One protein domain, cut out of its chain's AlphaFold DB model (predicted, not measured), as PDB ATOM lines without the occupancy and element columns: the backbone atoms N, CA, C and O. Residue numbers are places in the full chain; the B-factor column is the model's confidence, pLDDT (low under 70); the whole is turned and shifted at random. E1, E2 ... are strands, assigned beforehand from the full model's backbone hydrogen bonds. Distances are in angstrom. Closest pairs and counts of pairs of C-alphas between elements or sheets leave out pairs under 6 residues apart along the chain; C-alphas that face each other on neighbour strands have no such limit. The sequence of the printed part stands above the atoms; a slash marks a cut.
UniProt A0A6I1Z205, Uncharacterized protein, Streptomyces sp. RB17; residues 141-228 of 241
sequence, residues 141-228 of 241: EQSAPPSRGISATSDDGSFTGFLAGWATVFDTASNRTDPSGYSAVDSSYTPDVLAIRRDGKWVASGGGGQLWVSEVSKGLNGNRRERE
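What this domain is: This is residues 141 to 228 of the 241 residues of an uncharacterized protein of Streptomyces sp. RB17 (UniProt A0A6I1Z205). Loops make up more than half of this domain, round a small sandwich: a four-stranded sheet, E1 to E4, faces a three-stranded sheet, E5 to E7, with E1 near E5 and E4 near E7. Its 88 printed residues hold seven named strands, 33 residues, and no named helix: all strand, in two meanders, each strand the antiparallel neighbour of the one before. It is compact, radius of gyration of the C-alphas 12.0 A, spanning 38 by 27 by 24 A.

How they stand to each other: Hairpins join E1, residues 150 to 153, E2, 159 to 163, E3, 167 to 171, and E4, 182 to 184; N 152 and O 161 are 2.9 A apart, N 162 and O 168 2.9 A, N 182 and O 169 2.7 A. Hairpins also join E5, 193 to 196, E6, 202 to 207, and E7, 210 to 215; N 195 and O 204 are 2.8 A apart, N 212 and O 205 2.8 A. The closest C-alphas of E1 and E5, Ala 152 and Leu 194, are 5.6 A apart.

Where its parts are: E6 measures 17.1 A from first to last C-alpha. E1 begins at C-alpha 150 (225.444, 165.673, 297.510); E7 ends at C-alpha 215 (238.952, 176.991, 300.292).

The domain as a whole: The printed part has no cut and no long link. Residues 219 to 228 are among 27 with pLDDT under 70.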
ATOM      1  N   GLU A 141     236.222 152.573 304.257       77.06
ATOM      2  CA  GLU A 141     235.578 153.222 305.392       77.06
ATOM      3  C   GLU A 141     234.613 154.289 304.891       77.06
ATOM      4  O   GLU A 141     234.962 155.179 304.113       77.06
ATOM      5  N   GLN A 142     233.364 154.149 305.322       70.44
ATOM      6  CA  GLN A 142     232.337 155.135 305.063       70.44
ATOM      7  C   GLN A 142     232.597 156.344 305.957       70.44
ATOM      8  O   GLN A 142     232.578 156.226 307.180       70.44
ATOM      9  N   SER A 143     232.793 157.501 305.333       67.44
ATOM     10  CA  SER A 143     233.050 158.759 306.037       67.44
ATOM     11  C   SER A 143     231.831 159.690 306.042       67.44
ATOM     12  O   SER A 143     231.826 160.666 306.788       67.44
ATOM     13  N   ALA A 144     230.791 159.399 305.246       67.00
ATOM     14  CA  ALA A 144     229.582 160.223 305.133       67.00
ATOM     15  C   ALA A 144     228.305 159.489 305.584       67.00
ATOM     16  O   ALA A 144     228.126 158.313 305.238       67.00
ATOM     17  N   PRO A 145     227.355 160.165 306.264       62.66
ATOM     18  CA  PRO A 145     226.024 159.614 306.497       62.66
ATOM     19  C   PRO A 145     225.279 159.433 305.158       62.66
ATOM     20  O   PRO A 145     225.261 160.354 304.343       62.66
ATOM     21  N   PRO A 146     224.611 158.292 304.926       55.12
ATOM     22  CA  PRO A 146     224.090 157.920 303.608       55.12
ATOM     23  C   PRO A 146     222.855 158.705 303.123       55.12
ATOM     24  O   PRO A 146     222.362 158.409 302.042       55.12
ATOM     25  N   SER A 147     222.308 159.661 303.889       55.31
ATOM     26  CA  SER A 147     220.925 160.127 303.674       55.31
ATOM     27  C   SER A 147     220.705 161.621 303.416       55.31
ATOM     28  O   SER A 147     219.553 161.999 303.211       55.31
ATOM     29  N   ARG A 148     221.728 162.492 303.428       58.88
ATOM     30  CA  ARG A 148     221.497 163.957 303.339       58.88
ATOM     31  C   ARG A 148     222.528 164.776 302.559       58.88
ATOM     32  O   ARG A 148     222.527 165.994 302.698       58.88
ATOM     33  N   GLY A 149     223.400 164.144 301.774       71.94
ATOM     34  CA  GLY A 149     224.476 164.868 301.102       71.94
ATOM     35  C   GLY A 149     224.509 164.726 299.589       71.94
ATOM     36  O   GLY A 149     224.074 163.717 299.041       71.94
ATOM     37  N   ILE A 150     225.068 165.738 298.927       82.44
ATOM     38  CA  ILE A 150     225.444 165.673 297.510       82.44
ATOM     39  C   ILE A 150     226.894 165.255 297.427       82.44
ATOM     40  O   ILE A 150     227.724 165.771 298.170       82.44
ATOM     41  N   SER A 151     227.205 164.357 296.501       86.06
ATOM     42  CA  SER A 151     228.573 163.996 296.177       86.06
ATOM     43  C   SER A 151     229.035 164.639 294.879       86.06
ATOM     44  O   SER A 151     228.251 164.932 293.974       86.06
ATOM     45  N   ALA A 152     230.339 164.854 294.796       88.00
ATOM     46  CA  ALA A 152     230.994 165.312 293.592       88.00
ATOM     47  C   ALA A 152     232.359 164.658 293.455       88.00
ATOM     48  O   ALA A 152     232.981 164.219 294.422       88.00
ATOM     49  N   THR A 153     232.834 164.654 292.225       89.50
ATOM     50  CA  THR A 153     234.175 164.224 291.858       89.50
ATOM     51  C   THR A 153     234.748 165.336 290.995       89.50
ATOM     52  O   THR A 153     234.003 165.934 290.211       89.50
ATOM     53  N   SER A 154     236.026 165.673 291.182       91.06
ATOM     54  CA  SER A 154     236.711 166.594 290.274       91.06
ATOM     55  C   SER A 154     236.638 166.052 288.845       91.06
ATOM     56  O   SER A 154     236.432 164.857 288.632       91.06
ATOM     57  N   ASP A 155     236.789 166.928 287.862       85.94
ATOM     58  CA  ASP A 155     236.756 166.580 286.436       85.94
ATOM     59  C   ASP A 155     237.671 165.396 286.069       85.94
ATOM     60  O   ASP A 155     237.288 164.509 285.308       85.94
ATOM     61  N   ASP A 156     238.855 165.341 286.670       86.94
ATOM     62  CA  ASP A 156     239.831 164.265 286.526       86.94
ATOM     63  C   ASP A 156     239.677 163.130 287.548       86.94
ATOM     64  O   ASP A 156     240.361 162.118 287.465       86.94
ATOM     65  N   GLY A 157     238.795 163.275 288.531       87.38
ATOM     66  CA  GLY A 157     238.670 162.374 289.674       87.38
ATOM     67  C   GLY A 157     239.946 162.167 290.475       87.38
ATOM     68  O   GLY A 157     240.123 161.090 291.048       87.38
ATOM     69  N   SER A 158     240.812 163.179 290.544       91.12
ATOM     70  CA  SER A 158     241.869 163.301 291.553       91.12
ATOM     71  C   SER A 158     241.316 163.627 292.939       91.12
ATOM     72  O   SER A 158     241.982 163.364 293.940       91.12
ATOM     73  N   PHE A 159     240.087 164.146 293.010       90.31
ATOM     74  CA  PHE A 159     239.379 164.388 294.256       90.31
ATOM     75  C   PHE A 159     237.929 163.921 294.178       90.31
ATOM     76  O   PHE A 159     237.262 164.054 293.153       90.31
ATOM     77  N   THR A 160     237.406 163.426 295.293       88.88
ATOM     78  CA  THR A 160     235.969 163.198 295.485       88.88
ATOM     79  C   THR A 160     235.535 163.804 296.797       88.88
ATOM     80  O   THR A 160     236.348 164.015 297.686       88.88
ATOM     81  N   GLY A 161     234.262 164.103 296.945       86.31
ATOM     82  CA  GLY A 161     233.775 164.701 298.163       86.31
ATOM     83  C   GLY A 161     232.279 164.609 298.283       86.31
ATOM     84  O   GLY A 161     231.573 164.216 297.353       86.31
ATOM     85  N   PHE A 162     231.809 164.981 299.458       85.06
ATOM     86  CA  PHE A 162     230.396 165.099 299.742       85.06
ATOM     87  C   PHE A 162     230.138 166.346 300.571       85.06
ATOM     88  O   PHE A 162     231.004 166.810 301.310       85.06
ATOM     89  N   LEU A 163     228.926 166.860 300.457       82.44
ATOM     90  CA  LEU A 163     228.434 168.011 301.183       82.44
ATOM     91  C   LEU A 163     227.211 167.591 301.990       82.44
ATOM     92  O   LEU A 163     226.191 167.250 301.403       82.44
ATOM     93  N   ALA A 164     227.323 167.608 303.317       77.88
ATOM     94  CA  ALA A 164     226.236 167.312 304.251       77.88
ATOM     95  C   ALA A 164     226.383 168.199 305.499       77.88
ATOM     96  O   ALA A 164     226.895 167.766 306.529       77.88
ATOM     97  N   GLY A 165     226.013 169.475 305.374       74.38
ATOM     98  CA  GLY A 165     226.264 170.519 306.380       74.38
ATOM     99  C   GLY A 165     227.675 171.116 306.316       74.38
ATOM    100  O   GLY A 165     227.842 172.301 306.553       74.38
ATOM    101  N   TRP A 166     228.684 170.329 305.942       77.44
ATOM    102  CA  TRP A 166     229.991 170.817 305.491       77.44
ATOM    103  C   TRP A 166     230.489 169.954 304.336       77.44
ATOM    104  O   TRP A 166     230.090 168.792 304.195       77.44
ATOM    105  N   ALA A 167     231.362 170.519 303.506       82.94
ATOM    106  CA  ALA A 167     232.004 169.773 302.437       82.94
ATOM    107  C   ALA A 167     233.204 169.005 302.998       82.94
ATOM    108  O   ALA A 167     234.048 169.578 303.689       82.94
ATOM    109  N   THR A 168     233.293 167.716 302.682       84.50
ATOM    110  CA  THR A 168     234.470 166.876 302.925       84.50
ATOM    111  C   THR A 168     235.029 166.425 301.585       84.50
ATOM    112  O   THR A 168     234.270 165.988 300.725       84.50
ATOM    113  N   VAL A 169     236.342 166.531 301.401       87.00
ATOM    114  CA  VAL A 169     237.053 166.226 300.155       87.00
ATOM    115  C   VAL A 169     238.138 165.190 300.436       87.00
ATOM    116  O   VAL A 169     238.875 165.307 301.408       87.00
ATOM    117  N   PHE A 170     238.273 164.191 299.580       86.62
ATOM    118  CA  PHE A 170     239.253 163.117 299.659       86.62
ATOM    119  C   PHE A 170     240.141 163.151 298.425       86.62
ATOM    120  O   PHE A 170     239.653 163.324 297.310       86.62
ATOM    121  N   ASP A 171     241.438 162.963 298.640       88.31
ATOM    122  CA  ASP A 171     242.423 162.844 297.572       88.31
ATOM    123  C   ASP A 171     242.403 161.416 297.015       88.31
ATOM    124  O   ASP A 171     242.930 160.474 297.614       88.31
ATOM    125  N   THR A 172     241.776 161.264 295.854       86.25
ATOM    126  CA  THR A 172     241.643 160.001 295.132       86.25
ATOM    127  C   THR A 172     242.783 159.763 294.155       86.25
ATOM    128  O   THR A 172     242.778 158.707 293.521       86.25
ATOM    129  N   ALA A 173     243.773 160.659 294.050       84.56
ATOM    130  CA  ALA A 173     244.992 160.502 293.248       84.56
ATOM    131  C   ALA A 173     246.223 160.093 294.082       84.56
ATOM    132  O   ALA A 173     247.148 159.471 293.553       84.56
ATOM    133  N   SER A 174     246.248 160.365 295.385       80.31
ATOM    134  CA  SER A 174     247.365 160.002 296.261       80.31
ATOM    135  C   SER A 174     247.365 158.516 296.616       80.31
ATOM    136  O   SER A 174     246.324 157.896 296.805       80.31
ATOM    137  N   ASN A 175     248.533 157.896 296.769       73.12
ATOM    138  CA  ASN A 175     248.617 156.505 297.251       73.12
ATOM    139  C   ASN A 175     248.330 156.367 298.760       73.12
ATOM    140  O   ASN A 175     248.715 155.372 299.370       73.12
ATOM    141  N   ARG A 176     247.712 157.375 299.383       69.94
ATOM    142  CA  ARG A 176     247.428 157.409 300.815       69.94
ATOM    143  C   ARG A 176     245.923 157.358 301.018       69.94
ATOM    144  O   ARG A 176     245.177 158.065 300.355       69.94
ATOM    145  N   THR A 177     245.492 156.536 301.963       66.44
ATOM    146  CA  THR A 177     244.165 156.681 302.550       66.44
ATOM    147  C   THR A 177     244.217 157.848 303.533       66.44
ATOM    148  O   THR A 177     245.136 157.940 304.351       66.44
ATOM    149  N   ASP A 178     243.258 158.763 303.434       70.88
ATOM    150  CA  ASP A 178     243.091 159.850 304.396       70.88
ATOM    151  C   ASP A 178     241.631 159.846 304.871       70.88
ATOM    152  O   ASP A 178     240.780 160.496 304.261       70.88
ATOM    153  N   PRO A 179     241.308 159.078 305.930       65.44
ATOM    154  CA  PRO A 179     239.931 158.933 306.397       65.44
ATOM    155  C   PRO A 179     239.351 160.241 306.939       65.44
ATOM    156  O   PRO A 179     238.132 160.392 306.993       65.44
ATOM    157  N   SER A 180     240.215 161.190 307.319       66.25
ATOM    158  CA  SER A 180     239.801 162.513 307.795       66.25
ATOM    159  C   SER A 180     239.460 163.458 306.645       66.25
ATOM    160  O   SER A 180     238.692 164.400 306.837       66.25
ATOM    161  N   GLY A 181     240.026 163.204 305.461       69.38
ATOM    162  CA  GLY A 181     239.896 164.069 304.302       69.38
ATOM    163  C   GLY A 181     240.325 165.511 304.585       69.38
ATOM    164  O   GLY A 181     241.028 165.845 305.543       69.38
ATOM    165  N   TYR A 182     239.868 166.389 303.716       75.25
ATOM    166  CA  TYR A 182     239.898 167.826 303.878       75.25
ATOM    167  C   TYR A 182     238.476 168.319 304.063       75.25
ATOM    168  O   TYR A 182     237.523 167.636 303.697       75.25
ATOM    169  N   SER A 183     238.318 169.526 304.584       73.44
ATOM    170  CA  SER A 183     236.985 170.098 304.737       73.44
ATOM    171  C   SER A 183     236.916 171.489 304.122       73.44
ATOM    172  O   SER A 183     237.938 172.163 303.974       73.44
ATOM    173  N   ALA A 184     235.706 171.931 303.820       68.56
ATOM    174  CA  ALA A 184     235.392 173.291 303.412       68.56
ATOM    175  C   ALA A 184     234.076 173.731 304.067       68.56
ATOM    176  O   ALA A 184     233.233 172.892 304.404       68.56
ATOM    177  N   VAL A 185     233.952 175.035 304.319       66.44
ATOM    178  CA  VAL A 185     232.746 175.605 304.929       66.44
ATOM    179  C   VAL A 185     231.683 175.733 303.851       66.44
ATOM    180  O   VAL A 185     231.978 176.155 302.734       66.44
ATOM    181  N   ASP A 186     230.462 175.363 304.204       67.62
ATOM    182  CA  ASP A 186     229.305 175.527 303.347       67.62
ATOM    183  C   ASP A 186     228.086 175.821 304.219       67.62
ATOM    184  O   ASP A 186     227.761 175.059 305.126       67.62
ATOM    185  N   SER A 187     227.450 176.957 303.979       62.19
ATOM    186  CA  SER A 187     226.244 177.419 304.667       62.19
ATOM    187  C   SER A 187     224.989 177.224 303.813       62.19
ATOM    188  O   SER A 187     223.903 177.662 304.199       62.19
ATOM    189  N   SER A 188     225.099 176.554 302.661       66.25
ATOM    190  CA  SER A 188     223.950 176.194 301.846       66.25
ATOM    191  C   SER A 188     223.062 175.222 302.614       66.25
ATOM    192  O   SER A 188     223.429 174.082 302.905       66.25
ATOM    193  N   TYR A 189     221.859 175.680 302.947       64.81
ATOM    194  CA  TYR A 189     220.856 174.863 303.629       64.81
ATOM    195  C   TYR A 189     220.250 173.790 302.711       64.81
ATOM    196  O   TYR A 189     219.728 172.787 303.199       64.81
ATOM    197  N   THR A 190     220.318 173.996 301.393       75.94
ATOM    198  CA  THR A 190     219.751 173.114 300.363       75.94
ATOM    199  C   THR A 190     220.641 173.134 299.118       75.94
ATOM    200  O   THR A 190     220.248 173.703 298.096       75.94
ATOM    201  N   PRO A 191     221.873 172.606 299.189       80.69
ATOM    202  CA  PRO A 191     222.690 172.487 297.996       80.69
ATOM    203  C   PRO A 191     222.003 171.526 297.021       80.69
ATOM    204  O   PRO A 191     221.417 170.533 297.448       80.69
ATOM    205  N   ASP A 192     222.117 171.823 295.729       84.81
ATOM    206  CA  ASP A 192     221.668 170.996 294.600       84.81
ATOM    207  C   ASP A 192     222.858 170.519 293.747       84.81
ATOM    208  O   ASP A 192     222.780 169.516 293.036       84.81
ATOM    209  N   VAL A 193     223.997 171.214 293.842       88.31
ATOM    210  CA  VAL A 193     225.242 170.872 293.153       88.31
ATOM    211  C   VAL A 193     226.453 171.099 294.051       88.31
ATOM    212  O   VAL A 193     226.491 172.032 294.851       88.31
ATOM    213  N   LEU A 194     227.465 170.253 293.871       89.06
ATOM    214  CA  LEU A 194     228.804 170.399 294.425       89.06
ATOM    215  C   LEU A 194     229.811 170.260 293.277       89.06
ATOM    216  O   LEU A 194     229.671 169.392 292.415       89.06
ATOM    217  N   ALA A 195     230.831 171.105 293.272       92.12
ATOM    218  CA  ALA A 195     231.959 171.052 292.360       92.12
ATOM    219  C   ALA A 195     233.259 171.131 293.160       92.12
ATOM    220  O   ALA A 195     233.372 171.896 294.118       92.12
ATOM    221  N   ILE A 196     234.251 170.342 292.754       92.06
ATOM    222  CA  ILE A 196     235.575 170.302 293.375       92.06
ATOM    223  C   ILE A 196     236.579 170.695 292.303       92.06
ATOM    224  O   ILE A 196     236.582 170.120 291.212       92.06
ATOM    225  N   ARG A 197     237.423 171.684 292.597       92.62
ATOM    226  CA  ARG A 197     238.475 172.088 291.666       92.62
ATOM    227  C   ARG A 197     239.501 170.964 291.529       92.62
ATOM    228  O   ARG A 197     239.811 170.289 292.504       92.62
ATOM    229  N   ARG A 198     240.076 170.819 290.335       89.81
ATOM    230  CA  ARG A 198     241.067 169.789 289.990       89.81
ATOM    231  C   ARG A 198     242.256 169.675 290.945       89.81
ATOM    232  O   ARG A 198     242.777 168.592 291.160       89.81
ATOM    233  N   ASP A 199     242.688 170.788 291.534       89.19
ATOM    234  CA  ASP A 199     243.790 170.806 292.501       89.19
ATOM    235  C   ASP A 199     243.353 170.545 293.953       89.19
ATOM    236  O   ASP A 199     244.171 170.644 294.869       89.19
ATOM    237  N   GLY A 200     242.064 170.278 294.173       88.25
ATOM    238  CA  GLY A 200     241.470 169.980 295.470       88.25
ATOM    239  C   GLY A 200     241.447 171.153 296.446       88.25
ATOM    240  O   GLY A 200     241.030 170.967 297.582       88.25
ATOM    241  N   LYS A 201     241.883 172.358 296.047       89.81
ATOM    242  CA  LYS A 201     242.022 173.506 296.962       89.81
ATOM    243  C   LYS A 201     240.738 174.297 297.157       89.81
ATOM    244  O   LYS A 201     240.679 175.122 298.061       89.81
ATOM    245  N   TRP A 202     239.743 174.082 296.303       92.00
ATOM    246  CA  TRP A 202     238.487 174.822 296.329       92.00
ATOM    247  C   TRP A 202     237.316 173.895 296.062       92.00
ATOM    248  O   TRP A 202     237.394 173.008 295.207       92.00
ATOM    249  N   VAL A 203     236.218 174.165 296.753       91.38
ATOM    250  CA  VAL A 203     234.902 173.635 296.414       91.38
ATOM    251  C   VAL A 203     233.956 174.781 296.118       91.38
ATOM    252  O   VAL A 203     234.108 175.880 296.656       91.38
ATOM    253  N   ALA A 204     232.977 174.501 295.273       91.69
ATOM    254  CA  ALA A 204     231.828 175.358 295.085       91.69
ATOM    255  C   ALA A 204     230.552 174.542 295.264       91.69
ATOM    256  O   ALA A 204     230.475 173.412 294.781       91.69
ATOM    257  N   SER A 205     229.550 175.107 295.919       90.31
ATOM    258  CA  SER A 205     228.216 174.526 295.985       90.31
ATOM    259  C   SER A 205     227.180 175.536 295.535       90.31
ATOM    260  O   SER A 205     227.339 176.744 295.704       90.31
ATOM    261  N   GLY A 206     226.124 175.038 294.912       87.88
ATOM    262  CA  GLY A 206     225.021 175.862 294.443       87.88
ATOM    263  C   GLY A 206     223.702 175.249 294.868       87.88
ATOM    264  O   GLY A 206     223.557 174.029 294.843       87.88
ATOM    265  N   GLY A 207     222.750 176.085 295.261       84.19
ATOM    266  CA  GLY A 207     221.410 175.656 295.655       84.19
ATOM    267  C   GLY A 207     220.642 176.788 296.325       84.19
ATOM    268  O   GLY A 207     221.241 177.746 296.815       84.19
ATOM    269  N   GLY A 208     219.309 176.738 296.274       81.94
ATOM    270  CA  GLY A 208     218.460 177.771 296.889       81.94
ATOM    271  C   GLY A 208     218.700 179.200 296.366       81.94
ATOM    272  O   GLY A 208     218.439 180.166 297.076       81.94
ATOM    273  N   GLY A 209     219.228 179.345 295.142       83.31
ATOM    274  CA  GLY A 209     219.552 180.642 294.532       83.31
ATOM    275  C   GLY A 209     220.894 181.250 294.959       83.31
ATOM    276  O   GLY A 209     221.179 182.390 294.595       83.31
ATOM    277  N   GLN A 210     221.721 180.516 295.703       85.25
ATOM    278  CA  GLN A 210     223.038 180.966 296.154       85.25
ATOM    279  C   GLN A 210     224.158 180.099 295.572       85.25
ATOM    280  O   GLN A 210     223.961 178.919 295.278       85.25
ATOM    281  N   LEU A 211     225.335 180.709 295.420       88.06
ATOM    282  CA  LEU A 211     226.592 180.050 295.077       88.06
ATOM    283  C   LEU A 211     227.588 180.311 296.205       88.06
ATOM    284  O   LEU A 211     227.894 181.463 296.510       88.06
ATOM    285  N   TRP A 212     228.123 179.240 296.772       87.75
ATOM    286  CA  TRP A 212     229.148 179.275 297.805       87.75
ATOM    287  C   TRP A 212     230.457 178.762 297.231       87.75
ATOM    288  O   TRP A 212     230.470 177.795 296.474       87.75
ATOM    289  N   VAL A 213     231.566 179.413 297.578       90.62
ATOM    290  CA  VAL A 213     232.913 179.016 297.159       90.62
ATOM    291  C   VAL A 213     233.817 179.072 298.382       90.62
ATOM    292  O   VAL A 213     233.941 180.120 299.010       90.62
ATOM    293  N   SER A 214     234.451 177.953 298.726       88.88
ATOM    294  CA  SER A 214     235.297 177.847 299.916       88.88
ATOM    295  C   SER A 214     236.629 177.202 299.584       88.88
ATOM    296  O   SER A 214     236.705 176.238 298.816       88.88
ATOM    297  N   GLU A 215     237.679 177.694 300.239       90.44
ATOM    298  CA  GLU A 215     238.952 176.991 300.292       90.44
ATOM    299  C   GLU A 215     238.792 175.684 301.065       90.44
ATOM    300  O   GLU A 215     238.090 175.594 302.079       90.44
ATOM    301  N   VAL A 216     239.488 174.674 300.572       87.12
ATOM    302  CA  VAL A 216     239.646 173.381 301.212       87.12
ATOM    303  C   VAL A 216     240.891 173.451 302.080       87.12
ATOM    304  O   VAL A 216     241.966 173.849 301.629       87.12
ATOM    305  N   SER A 217     240.774 173.054 303.341       80.31
ATOM    306  CA  SER A 217     241.934 172.964 304.229       80.31
ATOM    307  C   SER A 217     241.929 171.685 305.047       80.31
ATOM    308  O   SER A 217     240.922 170.987 305.179       80.31
ATOM    309  N   LYS A 218     243.103 171.353 305.576       70.50
ATOM    310  CA  LYS A 218     243.316 170.149 306.367       70.50
ATOM    311  C   LYS A 218     242.897 170.392 307.821       70.50
ATOM    312  O   LYS A 218     243.338 171.371 308.415       70.50
ATOM    313  N   GLY A 219     242.094 169.493 308.387       55.22
ATOM    314  CA  GLY A 219     241.711 169.502 309.804       55.22
ATOM    315  C   GLY A 219     240.246 169.859 310.087       55.22
ATOM    316  O   GLY A 219     239.563 170.475 309.269       55.22
ATOM    317  N   LEU A 220     239.780 169.445 311.272       49.62
ATOM    318  CA  LEU A 220     238.422 169.663 311.783       49.62
ATOM    319  C   LEU A 220     238.191 171.139 312.149       49.62
ATOM    320  O   LEU A 220     238.999 171.710 312.872       49.62
ATOM    321  N   ASN A 221     237.075 171.689 311.653       49.19
ATOM    322  CA  ASN A 221     236.254 172.883 311.968       49.19
ATOM    323  C   ASN A 221     236.738 174.065 312.855       49.19
ATOM    324  O   ASN A 221     236.065 175.089 312.854       49.19
ATOM    325  N   GLY A 222     237.849 174.018 313.590       38.19
ATOM    326  CA  GLY A 222     238.191 175.021 314.610       38.19
ATOM    327  C   GLY A 222     238.842 176.325 314.128       38.19
ATOM    328  O   GLY A 222     238.896 177.267 314.906       38.19
ATOM    329  N   ASN A 223     239.337 176.417 312.887       36.06
ATOM    330  CA  ASN A 223     240.218 177.524 312.457       36.06
ATOM    331  C   ASN A 223     239.906 178.062 311.042       36.06
ATOM    332  O   ASN A 223     240.810 178.092 310.202       36.06
ATOM    333  N   ARG A 224     238.670 178.466 310.704       49.19
ATOM    334  CA  ARG A 224     238.369 178.889 309.315       49.19
ATOM    335  C   ARG A 224     237.774 180.274 309.137       49.19
ATOM    336  O   ARG A 224     236.845 180.669 309.822       49.19
ATOM    337  N   ARG A 225     238.349 180.982 308.157       40.00
ATOM    338  CA  ARG A 225     237.905 182.273 307.635       40.00
ATOM    339  C   ARG A 225     236.891 182.028 306.523       40.00
ATOM    340  O   ARG A 225     237.261 181.534 305.462       40.00
ATOM    341  N   GLU A 226     235.641 182.385 306.767       41.75
ATOM    342  CA  GLU A 226     234.624 182.514 305.727       41.75
ATOM    343  C   GLU A 226     234.970 183.703 304.818       41.75
ATOM    344  O   GLU A 226     235.428 184.752 305.283       41.75
ATOM    345  N   ARG A 227     234.775 183.548 303.507       42.41
ATOM    346  CA  ARG A 227     234.702 184.678 302.576       42.41
ATOM    347  C   ARG A 227     233.408 184.565 301.791       42.41
ATOM    348  O   ARG A 227     233.364 183.921 300.747       42.41
ATOM    349  N   GLU A 228     232.362 185.215 302.284       38.84
ATOM    350  CA  GLU A 228     231.173 185.480 301.481       38.84
ATOM    351  C   GLU A 228     231.554 186.379 300.305       38.84
ATOM    352  O   GLU A 228     232.061 187.487 300.477       38.84
TER     353      GLU A 228